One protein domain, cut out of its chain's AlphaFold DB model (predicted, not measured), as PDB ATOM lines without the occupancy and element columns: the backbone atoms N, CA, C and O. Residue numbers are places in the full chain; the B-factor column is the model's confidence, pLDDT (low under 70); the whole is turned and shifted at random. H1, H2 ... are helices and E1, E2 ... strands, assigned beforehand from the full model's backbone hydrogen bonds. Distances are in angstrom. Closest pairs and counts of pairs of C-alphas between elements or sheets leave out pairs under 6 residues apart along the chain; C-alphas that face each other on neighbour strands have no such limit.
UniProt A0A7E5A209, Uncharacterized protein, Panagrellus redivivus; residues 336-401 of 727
ATOM      1  N   MET A 336      88.260  89.767  95.489       95.12
ATOM      2  CA  MET A 336      88.224  91.092  96.089       95.12
ATOM      3  C   MET A 336      87.770  91.040  97.551       95.12
ATOM      4  O   MET A 336      86.877  90.285  97.927       95.12
ATOM      5  N   ASN A 337      88.386  91.882  98.384       92.12
ATOM      6  CA  ASN A 337      88.022  91.995  99.795       92.12
ATOM      7  C   ASN A 337      86.577  92.514  99.954       92.12
ATOM      8  O   ASN A 337      86.128  93.295  99.112       92.12
ATOM      9  N   PRO A 338      85.899  92.229 101.084       88.94
ATOM     10  CA  PRO A 338      84.496  92.606 101.314       88.94
ATOM     11  C   PRO A 338      84.145  94.099 101.131       88.94
ATOM     12  O   PRO A 338      82.996  94.448 100.873       88.94
ATOM     13  N   GLY A 339      85.128  94.994 101.266       90.19
ATOM     14  CA  GLY A 339      84.968  96.443 101.082       90.19
ATOM     15  C   GLY A 339      85.237  96.965  99.664       90.19
ATOM     16  O   GLY A 339      85.310  98.178  99.484       90.19
ATOM     17  N   ALA A 340      85.455  96.097  98.673       93.69
ATOM     18  CA  ALA A 340      85.649  96.502  97.277       93.69
ATOM     19  C   ALA A 340      84.331  96.940  96.616       93.69
ATOM     20  O   ALA A 340      83.284  96.830  97.230       93.69
ATOM     21  N   LEU A 341      84.363  97.446  95.376       95.06
ATOM     22  CA  LEU A 341      83.131  97.751  94.625       95.06
ATOM     23  C   LEU A 341      82.479  96.497  94.038       95.06
ATOM     24  O   LEU A 341      81.266  96.440  93.909       95.06
ATOM     25  N   GLU A 342      83.276  95.491  93.702       95.25
ATOM     26  CA  GLU A 342      82.820  94.239  93.097       95.25
ATOM     27  C   GLU A 342      83.203  93.083  94.027       95.25
ATOM     28  O   GLU A 342      84.003  92.229  93.670       95.25
ATOM     29  N   ALA A 343      82.724  93.108  95.277       95.56
ATOM     30  CA  ALA A 343      83.126  92.113  96.279       95.56
ATOM     31  C   ALA A 343      82.175  90.918  96.415       95.56
ATOM     32  O   ALA A 343      82.575  89.905  96.987       95.56
ATOM     33  N   CYS A 344      80.925  91.015  95.944       96.81
ATOM     34  CA  CYS A 344      80.011  89.876  96.014       96.81
ATOM     35  C   CYS A 344      80.581  88.730  95.182       96.81
ATOM     36  O   CYS A 344      80.921  88.941  94.021       96.81
ATOM     37  N   LEU A 345      80.655  87.533  95.762       96.19
ATOM     38  CA  LEU A 345      81.137  86.327  95.089       96.19
ATOM     39  C   LEU A 345      80.073  85.729  94.155       96.19
ATOM     40  O   LEU A 345      80.389  85.188  93.098       96.19
ATOM     41  N   PHE A 346      78.802  85.874  94.528       97.44
ATOM     42  CA  PHE A 346      77.689  85.130  93.940       97.44
ATOM     43  C   PHE A 346      77.007  85.833  92.762       97.44
ATOM     44  O   PHE A 346      76.486  85.148  91.890       97.44
ATOM     45  N   CYS A 347      77.022  87.170  92.691       97.38
ATOM     46  CA  CYS A 347      76.485  87.915  91.545       97.38
ATOM     47  C   CYS A 347      77.329  89.124  91.140       97.38
ATOM     48  O   CYS A 347      78.150  89.641  91.904       97.38
ATOM     49  N   ASP A 348      77.079  89.613  89.932       95.75
ATOM     50  CA  ASP A 348      77.754  90.750  89.297       95.75
ATOM     51  C   ASP A 348      77.324  92.137  89.817       95.75
ATOM     52  O   ASP A 348      77.551  93.161  89.165       95.75
ATOM     53  N   VAL A 349      76.723  92.211  91.010       95.75
ATOM     54  CA  VAL A 349      76.363  93.497  91.603       95.75
ATOM     55  C   VAL A 349      77.609  94.367  91.795       95.75
ATOM     56  O   VAL A 349      78.608  93.971  92.400       95.75
ATOM     57  N   LYS A 350      77.523  95.604  91.309       95.56
ATOM     58  CA  LYS A 350      78.515  96.644  91.566       95.56
ATOM     59  C   LYS A 350      78.016  97.541  92.684       95.56
ATOM     60  O   LYS A 350      76.931  98.117  92.597       95.56
ATOM     61  N   GLY A 351      78.810  97.636  93.737       94.12
ATOM     62  CA  GLY A 351      78.557  98.513  94.857       94.12
ATOM     63  C   GLY A 351      78.845  99.979  94.538       94.12
ATOM     64  O   GLY A 351      79.540 100.318  93.578       94.12
ATOM     65  N   VAL A 352      78.320 100.857  95.385       92.94
ATOM     66  CA  VAL A 352      78.493 102.311  95.309       92.94
ATOM     67  C   VAL A 352      79.287 102.775  96.525       92.94
ATOM     68  O   VAL A 352      79.020 102.338  97.646       92.94
ATOM     69  N   LYS A 353      80.282 103.645  96.309       89.94
ATOM     70  CA  LYS A 353      81.005 104.284  97.414       89.94
ATOM     71  C   LYS A 353      80.106 105.317  98.071       89.94
ATOM     72  O   LYS A 353      79.625 106.232  97.415       89.94
ATOM     73  N   ASP A 354      79.963 105.178  99.370       80.31
ATOM     74  CA  ASP A 354      79.328 106.150 100.244       80.31
ATOM     75  C   ASP A 354      80.431 107.028 100.858       80.31
ATOM     76  O   ASP A 354      81.483 106.497 101.222       80.31
ATOM     77  N   ALA A 355      80.244 108.353 100.885       69.12
ATOM     78  CA  ALA A 355      81.274 109.391 101.046       69.12
ATOM     79  C   ALA A 355      82.191 109.194 102.281       69.12
ATOM     80  O   ALA A 355      82.006 109.797 103.334       69.12
ATOM     81  N   GLY A 356      83.204 108.330 102.139       61.75
ATOM     82  CA  GLY A 356      84.169 107.958 103.179       61.75
ATOM     83  C   GLY A 356      83.758 106.802 104.106       61.75
ATOM     84  O   GLY A 356      84.493 106.517 105.047       61.75
ATOM     85  N   LYS A 357      82.621 106.125 103.876       66.88
ATOM     86  CA  LYS A 357      81.964 105.268 104.894       66.88
ATOM     87  C   LYS A 357      81.774 103.799 104.504       66.88
ATOM     88  O   LYS A 357      81.158 103.033 105.249       66.88
ATOM     89  N   GLY A 358      82.314 103.397 103.355       83.88
ATOM     90  CA  GLY A 358      82.306 102.019 102.858       83.88
ATOM     91  C   GLY A 358      81.602 101.870 101.510       83.88
ATOM     92  O   GLY A 358      81.310 102.853 100.828       83.88
ATOM     93  N   VAL A 359      81.358 100.622 101.113       91.81
ATOM     94  CA  VAL A 359      80.670 100.279  99.862       91.81
ATOM     95  C   VAL A 359      79.292  99.707 100.166       91.81
ATOM     96  O   VAL A 359      79.148  98.873 101.063       91.81
ATOM     97  N   ARG A 360      78.290 100.167  99.411       93.25
ATOM     98  CA  ARG A 360      76.889  99.756  99.532       93.25
ATOM     99  C   ARG A 360      76.441  98.944  98.332       93.25
ATOM    100  O   ARG A 360      76.773  99.297  97.202       93.25
ATOM    101  N   TYR A 361      75.664  97.898  98.573       94.44
ATOM    102  CA  TYR A 361      75.268  96.922  97.564       94.44
ATOM    103  C   TYR A 361      73.760  96.925  97.316       94.44
ATOM    104  O   TYR A 361      72.941  96.956  98.233       94.44
ATOM    105  N   GLY A 362      73.395  96.904  96.035       92.06
ATOM    106  CA  GLY A 362      72.008  96.889  95.586       92.06
ATOM    107  C   GLY A 362      71.312  95.540  95.787       92.06
ATOM    108  O   GLY A 362      71.670  94.739  96.652       92.06
ATOM    109  N   VAL A 363      70.285  95.308  94.977       93.56
ATOM    110  CA  VAL A 363      69.637  93.996  94.850       93.56
ATOM    111  C   VAL A 363      70.560  93.000  94.146       93.56
ATOM    112  O   VAL A 363      71.534  93.396  93.497       93.56
ATOM    113  N   VAL A 364      70.261  91.709  94.292       94.31
ATOM    114  CA  VAL A 364      70.911  90.648  93.514       94.31
ATOM    115  C   VAL A 364      70.687  90.910  92.025       94.31
ATOM    116  O   VAL A 364      69.604  91.323  91.615       94.31
ATOM    117  N   LYS A 365      71.747  90.731  91.237       92.56
ATOM    118  CA  LYS A 365      71.731  90.854  89.778       92.56
ATOM    119  C   LYS A 365      71.994  89.486  89.145       92.56
ATOM    120  O   LYS A 365      71.419  88.499  89.593       92.56
ATOM    121  N   ASN A 366      72.859  89.401  88.139       95.69
ATOM    122  CA  ASN A 366      73.121  88.157  87.435       95.69
ATOM    123  C   ASN A 366      73.983  87.255  88.317       95.69
ATOM    124  O   ASN A 366      75.068  87.651  88.757       95.69
ATOM    125  N   LEU A 367      73.474  86.058  88.608       96.81
ATOM    126  CA  LEU A 367      74.217  85.041  89.341       96.81
ATOM    127  C   LEU A 367      75.405  84.578  88.498       96.81
ATOM    128  O   LEU A 367      75.266  84.350  87.299       96.81
ATOM    129  N   ARG A 368      76.573  84.443  89.127       95.50
ATOM    130  CA  ARG A 368      77.774  83.943  88.456       95.50
ATOM    131  C   ARG A 368      77.715  82.431  88.318       95.50
ATOM    132  O   ARG A 368      77.450  81.734  89.299       95.50
ATOM    133  N   THR A 369      78.046  81.944  87.131       94.94
ATOM    134  CA  THR A 369      78.307  80.522  86.898       94.94
ATOM    135  C   THR A 369      79.755  80.161  87.250       94.94
ATOM    136  O   THR A 369      80.589  81.035  87.504       94.94
ATOM    137  N   GLU A 370      80.059  78.862  87.284       94.75
ATOM    138  CA  GLU A 370      81.432  78.367  87.458       94.75
ATOM    139  C   GLU A 370      82.328  78.797  86.293       94.75
ATOM    140  O   GLU A 370      83.439  79.281  86.512       94.75
ATOM    141  N   ASP A 371      81.810  78.702  85.067       94.38
ATOM    142  CA  ASP A 371      82.528  79.094  83.857       94.38
ATOM    143  C   ASP A 371      82.849  80.590  83.870       94.38
ATOM    144  O   ASP A 371      84.008  80.966  83.687       94.38
ATOM    145  N   ASP A 372      81.869  81.446  84.189       93.50
ATOM    146  CA  ASP A 372      82.096  82.893  84.314       93.50
ATOM    147  C   ASP A 372      83.189  83.196  85.339       93.50
ATOM    148  O   ASP A 372      84.039  84.066  85.138       93.50
ATOM    149  N   PHE A 373      83.175  82.483  86.466       95.50
ATOM    150  CA  PHE A 373      84.137  82.683  87.539       95.50
ATOM    151  C   PHE A 373      85.558  82.315  87.102       95.50
ATOM    152  O   PHE A 373      86.491  83.086  87.339       95.50
ATOM    153  N   VAL A 374      85.724  81.173  86.431       95.19
ATOM    154  CA  VAL A 374      87.019  80.720  85.901       95.19
ATOM    155  C   VAL A 374      87.528  81.669  84.816       95.19
ATOM    156  O   VAL A 374      88.684  82.094  84.877       95.19
ATOM    157  N   GLN A 375      86.676  82.062  83.866       95.50
ATOM    158  CA  GLN A 375      87.063  82.983  82.794       95.50
ATOM    159  C   GLN A 375      87.469  84.356  83.342       95.50
ATOM    160  O   GLN A 375      88.488  84.908  82.924       95.50
ATOM    161  N   ASN A 376      86.750  84.878  84.341       96.25
ATOM    162  CA  ASN A 376      87.114  86.131  85.007       96.25
ATOM    163  C   ASN A 376      88.468  86.035  85.727       96.25
ATOM    164  O   ASN A 376      89.265  86.972  85.657       96.25
ATOM    165  N   SER A 377      88.765  84.908  86.380       95.94
ATOM    166  CA  SER A 377      90.073  84.666  87.002       95.94
ATOM    167  C   SER A 377      91.215  84.656  85.980       95.94
ATOM    168  O   SER A 377      92.231  85.315  86.198       95.94
ATOM    169  N   ILE A 378      91.041  83.967  84.847       95.62
ATOM    170  CA  ILE A 378      92.039  83.922  83.762       95.62
ATOM    171  C   ILE A 378      92.235  85.317  83.155       95.62
ATOM    172  O   ILE A 378      93.365  85.767  82.961       95.62
ATOM    173  N   ALA A 379      91.143  86.036  82.890       95.31
ATOM    174  CA  ALA A 379      91.200  87.391  82.359       95.31
ATOM    175  C   ALA A 379      91.934  88.352  83.311       95.31
ATOM    176  O   ALA A 379      92.743  89.163  82.858       95.31
ATOM    177  N   ALA A 380      91.717  88.231  84.625       94.94
ATOM    178  CA  ALA A 380      92.440  89.016  85.621       94.94
ATOM    179  C   ALA A 380      93.955  88.725  85.607       94.94
ATOM    180  O   ALA A 380      94.751  89.664  85.627       94.94
ATOM    181  N   ASP A 381      94.377  87.463  85.476       93.94
ATOM    182  CA  ASP A 381      95.802  87.116  85.334       93.94
ATOM    183  C   ASP A 381      96.421  87.706  84.057       93.94
ATOM    184  O   ASP A 381      97.523  88.265  84.085       93.94
ATOM    185  N   LEU A 382      95.697  87.657  82.934       93.31
ATOM    186  CA  LEU A 382      96.139  88.254  81.670       93.31
ATOM    187  C   LEU A 382      96.309  89.775  81.771       93.31
ATOM    188  O   LEU A 382      97.214  90.332  81.150       93.31
ATOM    189  N   LEU A 383      95.477  90.459  82.557       91.69
ATOM    190  CA  LEU A 383      95.631  91.889  82.830       91.69
ATOM    191  C   LEU A 383      96.834  92.167  83.740       91.69
ATOM    192  O   LEU A 383      97.631  93.067  83.456       91.69
ATOM    193  N   ASN A 384      97.005  91.362  84.790       90.12
ATOM    194  CA  ASN A 384      98.074  91.518  85.776       90.12
ATOM    195  C   ASN A 384      99.468  91.168  85.226       90.12
ATOM    196  O   ASN A 384     100.456  91.793  85.612       90.12
ATOM    197  N   SER A 385      99.563  90.247  84.263       87.75
ATOM    198  CA  SER A 385     100.830  89.884  83.602       87.75
ATOM    199  C   SER A 385     101.448  91.017  82.770       87.75
ATOM    200  O   SER A 385     102.643  90.998  82.482       87.75
ATOM    201  N   ARG A 386     100.680  92.067  82.441       84.00
ATOM    202  CA  ARG A 386     101.139  93.228  81.652       84.00
ATOM    203  C   ARG A 386     101.987  94.231  82.450       84.00
ATOM    204  O   ARG A 386     102.219  95.342  81.979       84.00
ATOM    205  N   GLY A 387     102.422  93.882  83.664       67.81
ATOM    206  CA  GLY A 387     103.348  94.688  84.471       67.81
ATOM    207  C   GLY A 387     102.764  96.002  85.004       67.81
ATOM    208  O   GLY A 387     103.508  96.940  85.300       67.81
ATOM    209  N   ARG A 388     101.433  96.115  85.115       71.62
ATOM    210  CA  ARG A 388     100.790  97.316  85.664       71.62
ATOM    211  C   ARG A 388     101.091  97.437  87.163       71.62
ATOM    212  O   ARG A 388     101.049  96.463  87.902       71.62
ATOM    213  N   LYS A 389     101.355  98.664  87.636       71.19
ATOM    214  CA  LYS A 389     101.665  98.940  89.059       71.19
ATOM    215  C   LYS A 389     100.506  98.636  90.019       71.19
ATOM    216  O   LYS A 389     100.730  98.545  91.222       71.19
ATOM    217  N   LYS A 390      99.274  98.548  89.515       80.50
ATOM    218  CA  LYS A 390      98.066  98.304  90.305       80.50
ATOM    219  C   LYS A 390      97.473  96.965  89.886       80.50
ATOM    220  O   LYS A 390      97.287  96.749  88.695       80.50
ATOM    221  N   MET A 391      97.163  96.123  90.873       82.56
ATOM    222  CA  MET A 391      96.432  94.875  90.660       82.56
ATOM    223  C   MET A 391      95.080  95.176  90.004       82.56
ATOM    224  O   MET A 391      94.300  95.991  90.510       82.56
ATOM    225  N   GLU A 392      94.833  94.513  88.886       90.75
ATOM    226  CA  GLU A 392      93.570  94.514  88.163       90.75
ATOM    227  C   GLU A 392      92.727  93.305  88.562       90.75
ATOM    228  O   GLU A 392      93.233  92.298  89.060       90.75
ATOM    229  N   HIS A 393      91.421  93.436  88.363       93.44
ATOM    230  CA  HIS A 393      90.433  92.405  88.636       93.44
ATOM    231  C   HIS A 393      89.372  92.424  87.536       93.44
ATOM    232  O   HIS A 393      89.157  93.453  86.890       93.44
ATOM    233  N   VAL A 394      88.695  91.296  87.348       95.38
ATOM    234  CA  VAL A 394      87.511  91.191  86.488       95.38
ATOM    235  C   VAL A 394      86.362  90.706  87.358       95.38
ATOM    236  O   VAL A 394      86.420  89.621  87.938       95.38
ATOM    237  N   GLY A 395      85.345  91.554  87.537       94.25
ATOM    238  CA  GLY A 395      84.333  91.335  88.565       94.25
ATOM    239  C   GLY A 395      84.984  91.210  89.946       94.25
ATOM    240  O   GLY A 395      85.774  92.063  90.351       94.25
ATOM    241  N   CYS A 396      84.686  90.124  90.666       95.50
ATOM    242  CA  CYS A 396      85.281  89.870  91.977       95.50
ATOM    243  C   CYS A 396      86.655  89.189  91.935       95.50
ATOM    244  O   CYS A 396      87.277  89.039  92.984       95.50
ATOM    245  N   ASN A 397      87.145  88.760  90.775       97.00
ATOM    246  CA  ASN A 397      88.303  87.874  90.659       97.00
ATOM    247  C   ASN A 397      89.596  88.680  90.492       97.00
ATOM    248  O   ASN A 397      89.686  89.507  89.587       97.00
ATOM    249  N   LYS A 398      90.607  88.433  91.340       95.00
ATOM    250  CA  LYS A 398      91.933  89.084  91.235       95.00
ATOM    251  C   LYS A 398      92.913  88.289  90.370       95.00
ATOM    252  O   LYS A 398      93.952  88.819  89.993       95.00
ATOM    253  N   GLY A 399      92.601  87.027  90.097       94.44
ATOM    254  CA  GLY A 399      93.448  86.097  89.363       94.44
ATOM    255  C   GLY A 399      93.037  84.655  89.626       94.44
ATOM    256  O   GLY A 399      92.104  84.403  90.395       94.44
ATOM    257  N   THR A 400      93.742  83.700  89.026       93.31
ATOM    258  CA  THR A 400      93.536  82.279  89.327       93.31
ATOM    259  C   THR A 400      93.989  81.928  90.748       93.31
ATOM    260  O   THR A 400      94.782  82.627  91.385       93.31
ATOM    261  N   SER A 401      93.435  80.837  91.276       92.88
ATOM    262  CA  SER A 401      93.822  80.246  92.555       92.88
ATOM    263  C   SER A 401      93.938  78.736  92.394       92.88
ATOM    264  O   SER A 401      93.050  78.098  91.823       92.88
TER     265      SER A 401
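Overview. This is residues 336 to 401 of the 727 residues of an uncharacterized protein of Panagrellus redivivus (UniProt A0A7E5A209). Little regular structure is here: a small hairpin of two strands, E1 and E2, lies at one side of a flat domain and one helix, H1, at the other, with loops that include residues 341 to 347 and 394 to 396 between them. Residues 385 to 390, just after H1, stick out. The printed part has 66 residues, 21 of them in named elements, in the order E1, E2, H1; the class is mixed and the sheet antiparallel. It is only just compact, close to loose, with a radius of gyration of the C-alphas of 12.5 A and spans of 32 by 29 by 14 A.

Along the chain. E1 is residues 352 to 354, beginning at C-alpha 352 (78.493, 102.311, 95.309), and E2 is residues 358 to 360. H1, residues 370 to 384, is 21.3 A long and ends at C-alpha 384 (98.074, 91.518, 85.776).

Arrangement. E1 and E2 form an antiparallel hairpin over a tight link; N 352 and O 360 are 2.9 A apart, within hydrogen-bond range. E1 and H1 are apart. In H1 every O i to N i+4 pair is within hydrogen-bond range.

Size, cuts and confidence. The farthest C-alphas, of Val 363 and Gly 387, are 35.3 A apart. The printed part has no cut and no long link. The pLDDT is under 70 at residues 355 to 357 and 387.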